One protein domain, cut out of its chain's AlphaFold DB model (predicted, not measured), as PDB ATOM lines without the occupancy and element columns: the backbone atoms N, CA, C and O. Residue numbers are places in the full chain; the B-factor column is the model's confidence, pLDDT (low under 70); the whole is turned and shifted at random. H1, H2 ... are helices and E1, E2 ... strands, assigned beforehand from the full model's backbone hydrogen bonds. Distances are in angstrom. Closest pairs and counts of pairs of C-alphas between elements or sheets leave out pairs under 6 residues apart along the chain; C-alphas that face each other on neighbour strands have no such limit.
ATOM      1  N   HIS A  75     167.403 161.178 155.834       90.38
ATOM      2  CA  HIS A  75     167.783 161.243 154.424       90.38
ATOM      3  C   HIS A  75     169.099 160.491 154.246       90.38
ATOM      4  O   HIS A  75     170.118 160.860 154.829       90.38
ATOM      5  N   THR A  76     169.085 159.436 153.438       91.81
ATOM      6  CA  THR A  76     170.280 158.645 153.139       91.81
ATOM      7  C   THR A  76     171.044 159.266 151.982       91.81
ATOM      8  O   THR A  76     170.506 159.450 150.889       91.81
ATOM      9  N   VAL A  77     172.318 159.563 152.210       91.56
ATOM     10  CA  VAL A  77     173.204 160.140 151.202       91.56
ATOM     11  C   VAL A  77     174.440 159.269 151.072       91.56
ATOM     12  O   VAL A  77     174.998 158.831 152.079       91.56
ATOM     13  N   PHE A  78     174.878 159.014 149.842       90.38
ATOM     14  CA  PHE A  78     176.121 158.290 149.594       90.38
ATOM     15  C   PHE A  78     176.842 158.826 148.365       90.38
ATOM     16  O   PHE A  78     176.249 159.447 147.488       90.38
ATOM     17  N   THR A  79     178.138 158.569 148.312       89.31
ATOM     18  CA  THR A  79     179.060 159.072 147.297       89.31
ATOM     19  C   THR A  79     179.378 157.988 146.277       89.31
ATOM     20  O   THR A  79     179.613 156.844 146.663       89.31
ATOM     21  N   SER A  80     179.432 158.337 144.993       88.88
ATOM     22  CA  SER A  80     179.746 157.409 143.907       88.88
ATOM     23  C   SER A  80     180.687 158.049 142.884       88.88
ATOM     24  O   SER A  80     180.540 159.216 142.521       88.88
ATOM     25  N   SER A  81     181.651 157.265 142.402       84.06
ATOM     26  CA  SER A  81     182.512 157.587 141.252       84.06
ATOM     27  C   SER A  81     181.839 157.266 139.909       84.06
ATOM     28  O   SER A  81     182.372 157.615 138.860       84.06
ATOM     29  N   GLY A  82     180.690 156.578 139.914       86.12
ATOM     30  CA  GLY A  82     180.009 156.118 138.701       86.12
ATOM     31  C   GLY A  82     180.722 154.977 137.959       86.12
ATOM     32  O   GLY A  82     180.411 154.728 136.792       86.12
ATOM     33  N   ASP A  83     181.691 154.303 138.593       87.81
ATOM     34  CA  ASP A  83     182.313 153.094 138.040       87.81
ATOM     35  C   ASP A  83     181.351 151.887 138.073       87.81
ATOM     36  O   ASP A  83     180.323 151.893 138.752       87.81
ATOM     37  N   ALA A  84     181.657 150.828 137.314       90.00
ATOM     38  CA  ALA A  84     180.754 149.681 137.175       90.00
ATOM     39  C   ALA A  84     180.428 148.996 138.517       90.00
ATOM     40  O   ALA A  84     179.306 148.525 138.720       90.00
ATOM     41  N   TYR A  85     181.389 148.965 139.443       90.50
ATOM     42  CA  TYR A  85     181.216 148.347 140.752       90.50
ATOM     43  C   TYR A  85     180.327 149.206 141.655       90.50
ATOM     44  O   TYR A  85     179.332 148.719 142.199       90.50
ATOM     45  N   GLN A  86     180.627 150.499 141.744       90.94
ATOM     46  CA  GLN A  86     179.840 151.486 142.467       90.94
ATOM     47  C   GLN A  86     178.421 151.588 141.906       90.94
ATOM     48  O   GLN A  86     177.478 151.760 142.677       90.94
ATOM     49  N   ASN A  87     178.226 151.413 140.600       92.56
ATOM     50  CA  ASN A  87     176.898 151.388 139.992       92.56
ATOM     51  C   ASN A  87     176.083 150.175 140.453       92.56
ATOM     52  O   ASN A  87     174.921 150.311 140.845       92.56
ATOM     53  N   PHE A  88     176.693 148.992 140.481       94.56
ATOM     54  CA  PHE A  88     176.034 147.803 141.016       94.56
ATOM     55  C   PHE A  88     175.694 147.960 142.508       94.56
ATOM     56  O   PHE A  88     174.561 147.693 142.917       94.56
ATOM     57  N   GLN A  89     176.629 148.480 143.311       94.62
ATOM     58  CA  GLN A  89     176.387 148.779 144.726       94.62
ATOM     59  C   GLN A  89     175.269 149.812 144.925       94.62
ATOM     60  O   GLN A  89     174.404 149.620 145.779       94.62
ATOM     61  N   SER A  90     175.245 150.868 144.106       94.81
ATOM     62  CA  SER A  90     174.222 151.923 144.135       94.81
ATOM     63  C   SER A  90     172.824 151.342 143.931       94.81
ATOM     64  O   SER A  90     171.899 151.682 144.668       94.81
ATOM     65  N   ARG A  91     172.676 150.421 142.972       95.56
ATOM     66  CA  ARG A  91     171.401 149.748 142.691       95.56
ATOM     67  C   ARG A  91     170.931 148.885 143.849       95.56
ATOM     68  O   ARG A  91     169.769 148.981 144.236       95.56
ATOM     69  N   ILE A  92     171.821 148.080 144.432       96.25
ATOM     70  CA  ILE A  92     171.482 147.257 145.603       96.25
ATOM     71  C   ILE A  92     171.036 148.149 146.762       96.25
ATOM     72  O   ILE A  92     170.010 147.884 147.392       96.25
ATOM     73  N   MET A  93     171.780 149.224 147.021       95.88
ATOM     74  CA  MET A  93     171.491 150.147 148.112       95.88
ATOM     75  C   MET A  93     170.142 150.845 147.917       95.88
ATOM     76  O   MET A  93     169.328 150.864 148.836       95.88
ATOM     77  N   TYR A  94     169.865 151.343 146.710       95.50
ATOM     78  CA  TYR A  94     168.602 152.010 146.398       95.50
ATOM     79  C   TYR A  94     167.405 151.050 146.401       95.50
ATOM     80  O   TYR A  94     166.334 151.387 146.908       95.50
ATOM     81  N   ALA A  95     167.573 149.832 145.881       96.06
ATOM     82  CA  ALA A  95     166.538 148.803 145.953       96.06
ATOM     83  C   ALA A  95     166.217 148.449 147.411       96.06
ATOM     84  O   ALA A  95     165.049 148.419 147.794       96.06
ATOM     85  N   THR A  96     167.245 148.267 148.242       96.06
ATOM     86  CA  THR A  96     167.086 147.982 149.676       96.06
ATOM     87  C   THR A  96     166.415 149.143 150.402       96.06
ATOM     88  O   THR A  96     165.491 148.918 151.177       96.06
ATOM     89  N   TYR A  97     166.811 150.385 150.106       95.06
ATOM     90  CA  TYR A  97     166.168 151.581 150.649       95.06
ATOM     91  C   TYR A  97     164.661 151.585 150.364       95.06
ATOM     92  O   TYR A  97     163.868 151.742 151.289       95.06
ATOM     93  N   LYS A  98     164.255 151.331 149.112       94.62
ATOM     94  CA  LYS A  98     162.834 151.279 148.731       94.62
ATOM     95  C   LYS A  98     162.074 150.154 149.437       94.62
ATOM     96  O   LYS A  98     160.924 150.355 149.814       94.62
ATOM     97  N   LEU A  99     162.705 148.997 149.644       96.06
ATOM     98  CA  LEU A  99     162.101 147.894 150.398       96.06
ATOM     99  C   LEU A  99     161.877 148.268 151.868       96.06
ATOM    100  O   LEU A  99     160.797 148.027 152.397       96.06
ATOM    101  N   VAL A 100     162.868 148.881 152.523       94.88
ATOM    102  CA  VAL A 100     162.760 149.303 153.931       94.88
ATOM    103  C   VAL A 100     161.774 150.463 154.089       94.88
ATOM    104  O   VAL A 100     161.027 150.500 155.061       94.88
ATOM    105  N   GLN A 101     161.699 151.372 153.116       93.88
ATOM    106  CA  GLN A 101     160.744 152.483 153.126       93.88
ATOM    107  C   GLN A 101     159.276 152.008 153.147       93.88
ATOM    108  O   GLN A 101     158.410 152.714 153.652       93.88
ATOM    109  N   GLN A 102     158.992 150.806 152.638       94.31
ATOM    110  CA  GLN A 102     157.653 150.202 152.643       94.31
ATOM    111  C   GLN A 102     157.323 149.437 153.938       94.31
ATOM    112  O   GLN A 102     156.200 148.959 154.100       94.31
ATOM    113  N   GLN A 103     158.285 149.281 154.850       94.12
ATOM    114  CA  GLN A 103     158.094 148.591 156.126       94.12
ATOM    115  C   GLN A 103     157.562 149.550 157.207       94.12
ATOM    116  O   GLN A 103     157.684 150.768 157.062       94.12
ATOM    117  N   PRO A 104     156.991 149.038 158.316       92.62
ATOM    118  CA  PRO A 104     156.561 149.881 159.431       92.62
ATOM    119  C   PRO A 104     157.716 150.737 159.976       92.62
ATOM    120  O   PRO A 104     158.765 150.196 160.330       92.62
ATOM    121  N   GLY A 105     157.534 152.059 160.058       86.44
ATOM    122  CA  GLY A 105     158.592 153.002 160.445       86.44
ATOM    123  C   GLY A 105     159.383 153.576 159.262       86.44
ATOM    124  O   GLY A 105     160.168 154.510 159.451       86.44
ATOM    125  N   GLY A 106     159.183 153.045 158.052       87.38
ATOM    126  CA  GLY A 106     159.833 153.482 156.817       87.38
ATOM    127  C   GLY A 106     159.411 154.877 156.351       87.38
ATOM    128  O   GLY A 106     160.152 155.514 155.607       87.38
ATOM    129  N   GLU A 107     158.297 155.413 156.852       88.06
ATOM    130  CA  GLU A 107     157.827 156.781 156.594       88.06
ATOM    131  C   GLU A 107     158.820 157.869 157.035       88.06
ATOM    132  O   GLU A 107     158.775 158.999 156.544       88.06
ATOM    133  N   ARG A 108     159.739 157.527 157.946       89.12
ATOM    134  CA  ARG A 108     160.831 158.411 158.366       89.12
ATOM    135  C   ARG A 108     161.947 158.497 157.333       89.12
ATOM    136  O   ARG A 108     162.692 159.471 157.356       89.12
ATOM    137  N   LEU A 109     162.082 157.514 156.442       90.88
ATOM    138  CA  LEU A 109     163.042 157.542 155.342       90.88
ATOM    139  C   LEU A 109     162.485 158.436 154.231       90.88
ATOM    140  O   LEU A 109     161.690 158.001 153.395       90.88
ATOM    141  N   THR A 110     162.861 159.711 154.246       89.12
ATOM    142  CA  THR A 110     162.248 160.727 153.378       89.12
ATOM    143  C   THR A 110     163.000 160.953 152.079       89.12
ATOM    144  O   THR A 110     162.409 161.426 151.110       89.12
ATOM    145  N   GLY A 111     164.284 160.606 152.031       89.12
ATOM    146  CA  GLY A 111     165.123 160.885 150.878       89.12
ATOM    147  C   GLY A 111     166.265 159.898 150.713       89.12
ATOM    148  O   GLY A 111     166.852 159.410 151.679       89.12
ATOM    149  N   PHE A 112     166.600 159.650 149.450       92.62
ATOM    150  CA  PHE A 112     167.793 158.930 149.044       92.62
ATOM    151  C   PHE A 112     168.480 159.736 147.949       92.62
ATOM    152  O   PHE A 112     167.872 160.000 146.913       92.62
ATOM    153  N   THR A 113     169.724 160.152 148.177       92.31
ATOM    154  CA  THR A 113     170.484 160.929 147.193       92.31
ATOM    155  C   THR A 113     171.863 160.336 146.998       92.31
ATOM    156  O   THR A 113     172.641 160.181 147.939       92.31
ATOM    157  N   ARG A 114     172.183 160.042 145.743       92.62
ATOM    158  CA  ARG A 114     173.535 159.697 145.327       92.62
ATOM    159  C   ARG A 114     174.292 160.962 144.955       92.62
ATOM    160  O   ARG A 114     173.781 161.765 144.189       92.62
ATOM    161  N   ILE A 115     175.508 161.132 145.441       89.25
ATOM    162  CA  ILE A 115     176.394 162.224 145.045       89.25
ATOM    163  C   ILE A 115     177.409 161.677 144.047       89.25
ATOM    164  O   ILE A 115     178.158 160.758 144.374       89.25
ATOM    165  N   LEU A 116     177.417 162.226 142.835       88.44
ATOM    166  CA  LEU A 116     178.312 161.802 141.762       88.44
ATOM    167  C   LEU A 116     179.530 162.734 141.688       88.44
ATOM    168  O   LEU A 116     179.375 163.936 141.463       88.44
ATOM    169  N   HIS A 117     180.733 162.179 141.871       81.94
ATOM    170  CA  HIS A 117     182.014 162.916 141.873       81.94
ATOM    171  C   HIS A 117     182.743 162.844 140.531       81.94
ATOM    172  O   HIS A 117     183.934 162.545 140.481       81.94
ATOM    173  N   ARG A 118     182.009 163.070 139.447       78.69
ATOM    174  CA  ARG A 118     182.552 163.197 138.093       78.69
ATOM    175  C   ARG A 118     181.709 164.192 137.318       78.69
ATOM    176  O   ARG A 118     180.523 164.307 137.605       78.69
ATOM    177  N   THR A 119     182.304 164.844 136.325       79.06
ATOM    178  CA  THR A 119     181.617 165.817 135.459       79.06
ATOM    179  C   THR A 119     180.735 165.185 134.387       79.06
ATOM    180  O   THR A 119     179.905 165.859 133.780       79.06
ATOM    181  N   VAL A 120     180.941 163.898 134.112       83.62
ATOM    182  CA  VAL A 120     180.220 163.175 133.066       83.62
ATOM    183  C   VAL A 120     179.063 162.398 133.698       83.62
ATOM    184  O   VAL A 120     179.320 161.599 134.604       83.62
ATOM    185  N   PRO A 121     177.819 162.563 133.210       85.31
ATOM    186  CA  PRO A 121     176.680 161.813 133.719       85.31
ATOM    187  C   PRO A 121     176.864 160.313 133.475       85.31
ATOM    188  O   PRO A 121     177.492 159.891 132.502       85.31
ATOM    189  N   ASP A 122     176.307 159.497 134.363       86.88
ATOM    190  CA  ASP A 122     176.317 158.047 134.216       86.88
ATOM    191  C   ASP A 122     174.912 157.486 133.959       86.88
ATOM    192  O   ASP A 122     173.900 158.181 134.032       86.88
ATOM    193  N   VAL A 123     174.864 156.185 133.688       89.12
ATOM    194  CA  VAL A 123     173.630 155.455 133.361       89.12
ATOM    195  C   VAL A 123     172.631 155.361 134.519       89.12
ATOM    196  O   VAL A 123     171.518 154.888 134.315       89.12
ATOM    197  N   LEU A 124     173.022 155.735 135.743       89.88
ATOM    198  CA  LEU A 124     172.165 155.635 136.926       89.88
ATOM    199  C   LEU A 124     171.494 156.953 137.289       89.88
ATOM    200  O   LEU A 124     170.612 156.940 138.145       89.88
ATOM    201  N   MET A 125     171.870 158.068 136.659       87.19
ATOM    202  CA  MET A 125     171.233 159.360 136.917       87.19
ATOM    203  C   MET A 125     169.732 159.362 136.600       87.19
ATOM    204  O   MET A 125     168.980 160.055 137.279       87.19
ATOM    205  N   ASP A 126     169.298 158.541 135.640       88.19
ATOM    206  CA  ASP A 126     167.882 158.384 135.286       88.19
ATOM    207  C   ASP A 126     167.121 157.449 136.249       88.19
ATOM    208  O   ASP A 126     165.893 157.474 136.312       88.19
ATOM    209  N   GLU A 127     167.832 156.607 137.011       90.31
ATOM    210  CA  GLU A 127     167.246 155.574 137.881       90.31
ATOM    211  C   GLU A 127     167.241 155.985 139.364       90.31
ATOM    212  O   GLU A 127     166.280 155.727 140.098       90.31
ATOM    213  N   ILE A 128     168.337 156.594 139.820       91.56
ATOM    214  CA  ILE A 128     168.602 156.924 141.219       91.56
ATOM    215  C   ILE A 128     168.729 158.443 141.334       91.56
ATOM    216  O   ILE A 128     169.562 159.016 140.624       91.56
ATOM    217  N   PRO A 129     168.001 159.099 142.264       91.75
ATOM    218  CA  PRO A 129     168.131 160.535 142.474       91.75
ATOM    219  C   PRO A 129     169.593 160.902 142.742       91.75
ATOM    220  O   PRO A 129     170.164 160.536 143.774       91.75
ATOM    221  N   THR A 130     170.210 161.580 141.777       89.62
ATOM    222  CA  THR A 130     171.645 161.854 141.778       89.62
ATOM    223  C   THR A 130     171.887 163.356 141.788       89.62
ATOM    224  O   THR A 130     171.423 164.077 140.910       89.62
ATOM    225  N   PHE A 131     172.650 163.820 142.773       87.81
ATOM    226  CA  PHE A 131     173.241 165.146 142.787       87.81
ATOM    227  C   PHE A 131     174.588 165.099 142.067       87.81
ATOM    228  O   PHE A 131     175.513 164.395 142.483       87.81
ATOM    229  N   HIS A 132     174.679 165.829 140.964       85.00
ATOM    230  CA  HIS A 132     175.891 165.932 140.168       85.00
ATOM    231  C   HIS A 132     176.781 167.039 140.728       85.00
ATOM    232  O   HIS A 132     176.344 168.185 140.812       85.00
ATOM    233  N   THR A 133     178.012 166.694 141.111       79.00
ATOM    234  CA  THR A 133     178.940 167.653 141.723       79.00
ATOM    235  C   THR A 133     180.006 168.092 140.747       79.00
ATOM    236  O   THR A 133     180.628 167.267 140.079       79.00
ATOM    237  N   GLN A 134     180.256 169.393 140.701       79.88
ATOM    238  CA  GLN A 134     181.390 169.946 139.987       79.88
ATOM    239  C   GLN A 134     182.677 169.726 140.800       79.88
ATOM    240  O   GLN A 134     182.690 169.876 142.035       79.88
ATOM    241  N   PRO A 135     183.781 169.341 140.137       74.25
ATOM    242  CA  PRO A 135     185.067 169.203 140.791       74.25
ATOM    243  C   PRO A 135     185.646 170.583 141.118       74.25
ATOM    244  O   PRO A 135     185.669 171.478 140.279       74.25
ATOM    245  N   LEU A 136     186.215 170.737 142.317       74.75
ATOM    246  CA  LEU A 136     186.946 171.949 142.721       74.75
ATOM    247  C   LEU A 136     188.220 172.157 141.891       74.75
ATOM    248  O   LEU A 136     188.713 173.271 141.731       74.75
ATOM    249  N   LYS A 137     188.780 171.051 141.398       76.38
ATOM    250  CA  LYS A 137     189.973 171.006 140.557       76.38
ATOM    251  C   LYS A 137     189.668 170.159 139.324       76.38
ATOM    252  O   LYS A 137     189.497 168.950 139.493       76.38
ATOM    253  N   PRO A 138     189.627 170.733 138.110       73.94
ATOM    254  CA  PRO A 138     189.250 169.999 136.901       73.94
ATOM    255  C   PRO A 138     190.213 168.849 136.575       73.94
ATOM    256  O   PRO A 138     189.797 167.828 136.038       73.94
ATOM    257  N   GLN A 139     191.485 168.949 136.974       74.31
ATOM    258  CA  GLN A 139     192.472 167.877 136.794       74.31
ATOM    259  C   GLN A 139     192.172 166.599 137.600       74.31
ATOM    260  O   GLN A 139     192.749 165.555 137.319       74.31
ATOM    261  N   CYS A 140     191.292 166.678 138.600       69.06
ATOM    262  CA  CYS A 140     190.942 165.571 139.490       69.06
ATOM    263  C   CYS A 140     189.641 164.857 139.092       69.06
ATOM    264  O   CYS A 140     189.155 164.034 139.863       69.06
ATOM    265  N   ASP A 141     189.066 165.168 137.928       71.69
ATOM    266  CA  ASP A 141     187.833 164.528 137.457       71.69
ATOM    267  C   ASP A 141     188.032 163.045 137.086       71.69
ATOM    268  O   ASP A 141     187.143 162.221 137.270       71.69
ATOM    269  N   GLY A 142     189.221 162.685 136.591       68.31
ATOM    270  CA  GLY A 142     189.554 161.298 136.249       68.31
ATOM    271  C   GLY A 142     190.069 160.483 137.437       68.31
ATOM    272  O   GLY A 142     189.633 159.354 137.653       68.31
ATOM    273  N   TRP A 143     191.025 161.031 138.194       67.44
ATOM    274  CA  TRP A 143     191.633 160.348 139.335       67.44
ATOM    275  C   TRP A 143     192.373 161.331 140.249       67.44
ATOM    276  O   TRP A 143     193.167 162.137 139.772       67.44
ATOM    277  N   CYS A 144     192.143 161.228 141.557       71.31
ATOM    278  CA  CYS A 144     192.912 161.871 142.625       71.31
ATOM    279  C   CYS A 144     192.839 160.981 143.875       71.31
ATOM    280  O   CYS A 144     191.913 160.180 143.992       71.31
ATOM    281  N   ASP A 145     193.770 161.133 144.820       74.25
ATOM    282  CA  ASP A 145     193.832 160.280 146.025       74.25
ATOM    283  C   ASP A 145     192.525 160.294 146.839       74.25
ATOM    284  O   ASP A 145     192.147 159.301 147.456       74.25
ATOM    285  N   TYR A 146     191.800 161.417 146.791       72.00
ATOM    286  CA  TYR A 146     190.501 161.591 147.436       72.00
ATOM    287  C   TYR A 146     189.511 162.310 146.504       72.00
ATOM    288  O   TYR A 146     189.299 163.518 146.646       72.00
ATOM    289  N   PRO A 147     188.860 161.593 145.568       68.12
ATOM    290  CA  PRO A 147     187.925 162.196 144.612       68.12
ATOM    291  C   PRO A 147     186.732 162.845 145.320       68.12
ATOM    292  O   PRO A 147     186.325 163.959 144.995       68.12
ATOM    293  N   VAL A 148     186.247 162.192 146.380       69.25
ATOM    294  CA  VAL A 148     185.162 162.692 147.232       69.25
ATOM    295  C   VAL A 148     185.535 164.033 147.871       69.25
ATOM    296  O   VAL A 148     184.709 164.938 147.897       69.25
ATOM    297  N   ALA A 149     186.788 164.201 148.321       71.38
ATOM    298  CA  ALA A 149     187.272 165.432 148.957       71.38
ATOM    299  C   ALA A 149     187.295 166.644 148.009       71.38
ATOM    300  O   ALA A 149     187.243 167.791 148.457       71.38
ATOM    301  N   ASN A 150     187.377 166.386 146.704       64.31
ATOM    302  CA  ASN A 150     187.585 167.386 145.664       64.31
ATOM    303  C   ASN A 150     186.282 167.877 145.011       64.31
ATOM    304  O   ASN A 150     186.294 168.364 143.886       64.31
ATOM    305  N   SER A 151     185.142 167.757 145.681       65.19
ATOM    306  CA  SER A 151     183.852 168.104 145.083       65.19
ATOM    307  C   SER A 151     183.144 169.214 145.850       65.19
ATOM    308  O   SER A 151     183.247 169.324 147.074       65.19
ATOM    309  N   GLU A 152     182.436 170.063 145.108       68.38
ATOM    310  CA  GLU A 152     181.790 171.275 145.628       68.38
ATOM    311  C   GLU A 152     180.762 170.998 146.741       68.38
ATOM    312  O   GLU A 152     180.575 171.815 147.641       68.38
ATOM    313  N   TRP A 153     180.142 169.814 146.760       66.75
ATOM    314  CA  TRP A 153     179.174 169.460 147.803       66.75
ATOM    315  C   TRP A 153     179.813 169.405 149.197       66.75
ATOM    316  O   TRP A 153     179.149 169.740 150.174       66.75
ATOM    317  N   LEU A 154     181.097 169.038 149.318       64.06
ATOM    318  CA  LEU A 154     181.791 169.087 150.608       64.06
ATOM    319  C   LEU A 154     182.050 170.517 151.065       64.06
ATOM    320  O   LEU A 154     182.192 170.733 152.267       64.06
ATOM    321  N   ALA A 155     182.166 171.475 150.144       62.34
ATOM    322  CA  ALA A 155     182.199 172.886 150.509       62.34
ATOM    323  C   ALA A 155     180.815 173.319 151.017       62.34
ATOM    324  O   ALA A 155     180.729 173.874 152.111       62.34
ATOM    325  N   CYS A 156     179.744 172.923 150.317       60.00
ATOM    326  CA  CYS A 156     178.359 173.163 150.735       60.00
ATOM    327  C   CYS A 156     178.055 172.589 152.135       60.00
ATOM    328  O   CYS A 156     177.590 173.313 153.015       60.00
ATOM    329  N   VAL A 157     178.407 171.324 152.401       62.56
ATOM    330  CA  VAL A 157     178.200 170.681 153.716       62.56
ATOM    331  C   VAL A 157     179.060 171.310 154.813       62.56
ATOM    332  O   VAL A 157     178.635 171.381 155.963       62.56
ATOM    333  N   ARG A 158     180.252 171.815 154.477       57.72
ATOM    334  CA  ARG A 158     181.106 172.542 155.430       57.72
ATOM    335  C   ARG A 158     180.681 174.001 155.643       57.72
ATOM    336  O   ARG A 158     181.376 174.719 156.353       57.72
ATOM    337  N   GLY A 159     179.567 174.447 155.057       49.19
ATOM    338  CA  GLY A 159     179.079 175.823 155.192       49.19
ATOM    339  C   GLY A 159     179.909 176.854 154.424       49.19
ATOM    340  O   GLY A 159     179.769 178.051 154.658       49.19
TER     341      GLY A 159
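Overview. This is residues 75 to 159 of the 163 residues of an uncharacterized protein of Haematococcus lacustris (UniProt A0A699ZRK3). One long helix, H1, is laid along one face of a small sheet of three parallel strands, covering E1 and E2, while E3 is a short third strand on the far side of E2. After E3 a long stretch with no named element, residues 133 to 151, loops out past one end of the sheet and comes back to a short helix, H2, which only grazes the sheet with residues 152 to 153 and is apart from H1. The printed part has 85 residues, with two named helices and three named strands in the order E1, H1, E2, E3, H2; the sheet's order is E1, E2, E3, all parallel. The class is mixed, helices and strands, with 41 residues in named elements, under half of those printed. The whole is only just compact, close to loose, with a radius of gyration of the C-alphas of 13.9 A, and its C-alphas span 46 by 31 by 21 A.

Arrangement. The printed part opens with strand E1, residues 75 to 80, an edge strand of the sheet. Its neighbour E2, residues 109 to 116, is the inner strand, parallel to it at 17 degrees between their directions. Across this pair N 76 and O 111 are 2.8 A apart and N 115 and O 78 are 2.8 A apart, both within hydrogen-bond range. Between these strands in the chain comes helix H1, residues 84 to 101, and E1, H1 and E2 form a strand-helix-strand unit, two parallel neighbour strands with a helix between, whose crossover is right-handed. H1 is on the sheet at a height of 9.7 A over it, over E1 and E2. It runs along the strands, at 1 degrees to E1 on the local plane. This gives two layers, a sheet with a helix on one face. The closest C-alphas of E1 and H1 are those of Ser 80 and Gln 86, 6.1 A apart, and the closest of H1 and E2 are those of Gln 101 and Leu 109, 6.0 A apart. The other edge strand, E3, residues 130 to 132, is parallel to E2 at 37 degrees. N 131 and O 114, 2.7 A apart, and N 116 and O 131, 2.9 A apart, are within hydrogen-bond range. Helix H2, residues 152 to 157, only grazes the sheet with residues 152 to 153 and is apart from H1. In H1 and H2 every O i to N i+4 pair is within hydrogen-bond range.

Along the chain. E1 begins at C-alpha 75, at (167.783, 161.243, 154.424), and measures 16.4 A from first to last C-alpha. H1, 18 residues and the longest helix, measures 25.7 A and ends at C-alpha 101, at (160.744, 152.483, 153.126). E2, eight residues and the longest strand, measures 20.9 A, and the three residues of E3 measure 6.1 A. H2, six residues, measures 8.9 A and ends at C-alpha 157, at (178.200, 170.681, 153.716).

Size, cuts and confidence. The two C-alphas farthest apart are those of Pro 104 and Gln 139, 46.1 A; the first and last printed C-alphas, of His 75 and Gly 159, are 18.5 A apart. The printed part has no cut. The link from E1 to H1 is tight, the one from H1 to E2 is short, and those from E2 to E3 and from E3 to H2 are long, with 13 and 19 residues. The mean pLDDT of the printed part is 83.5; residue 140, residues 142 to 143, residues 147 to 148 and residues 150 to 159 are under 70, and H2 has a mean of 64.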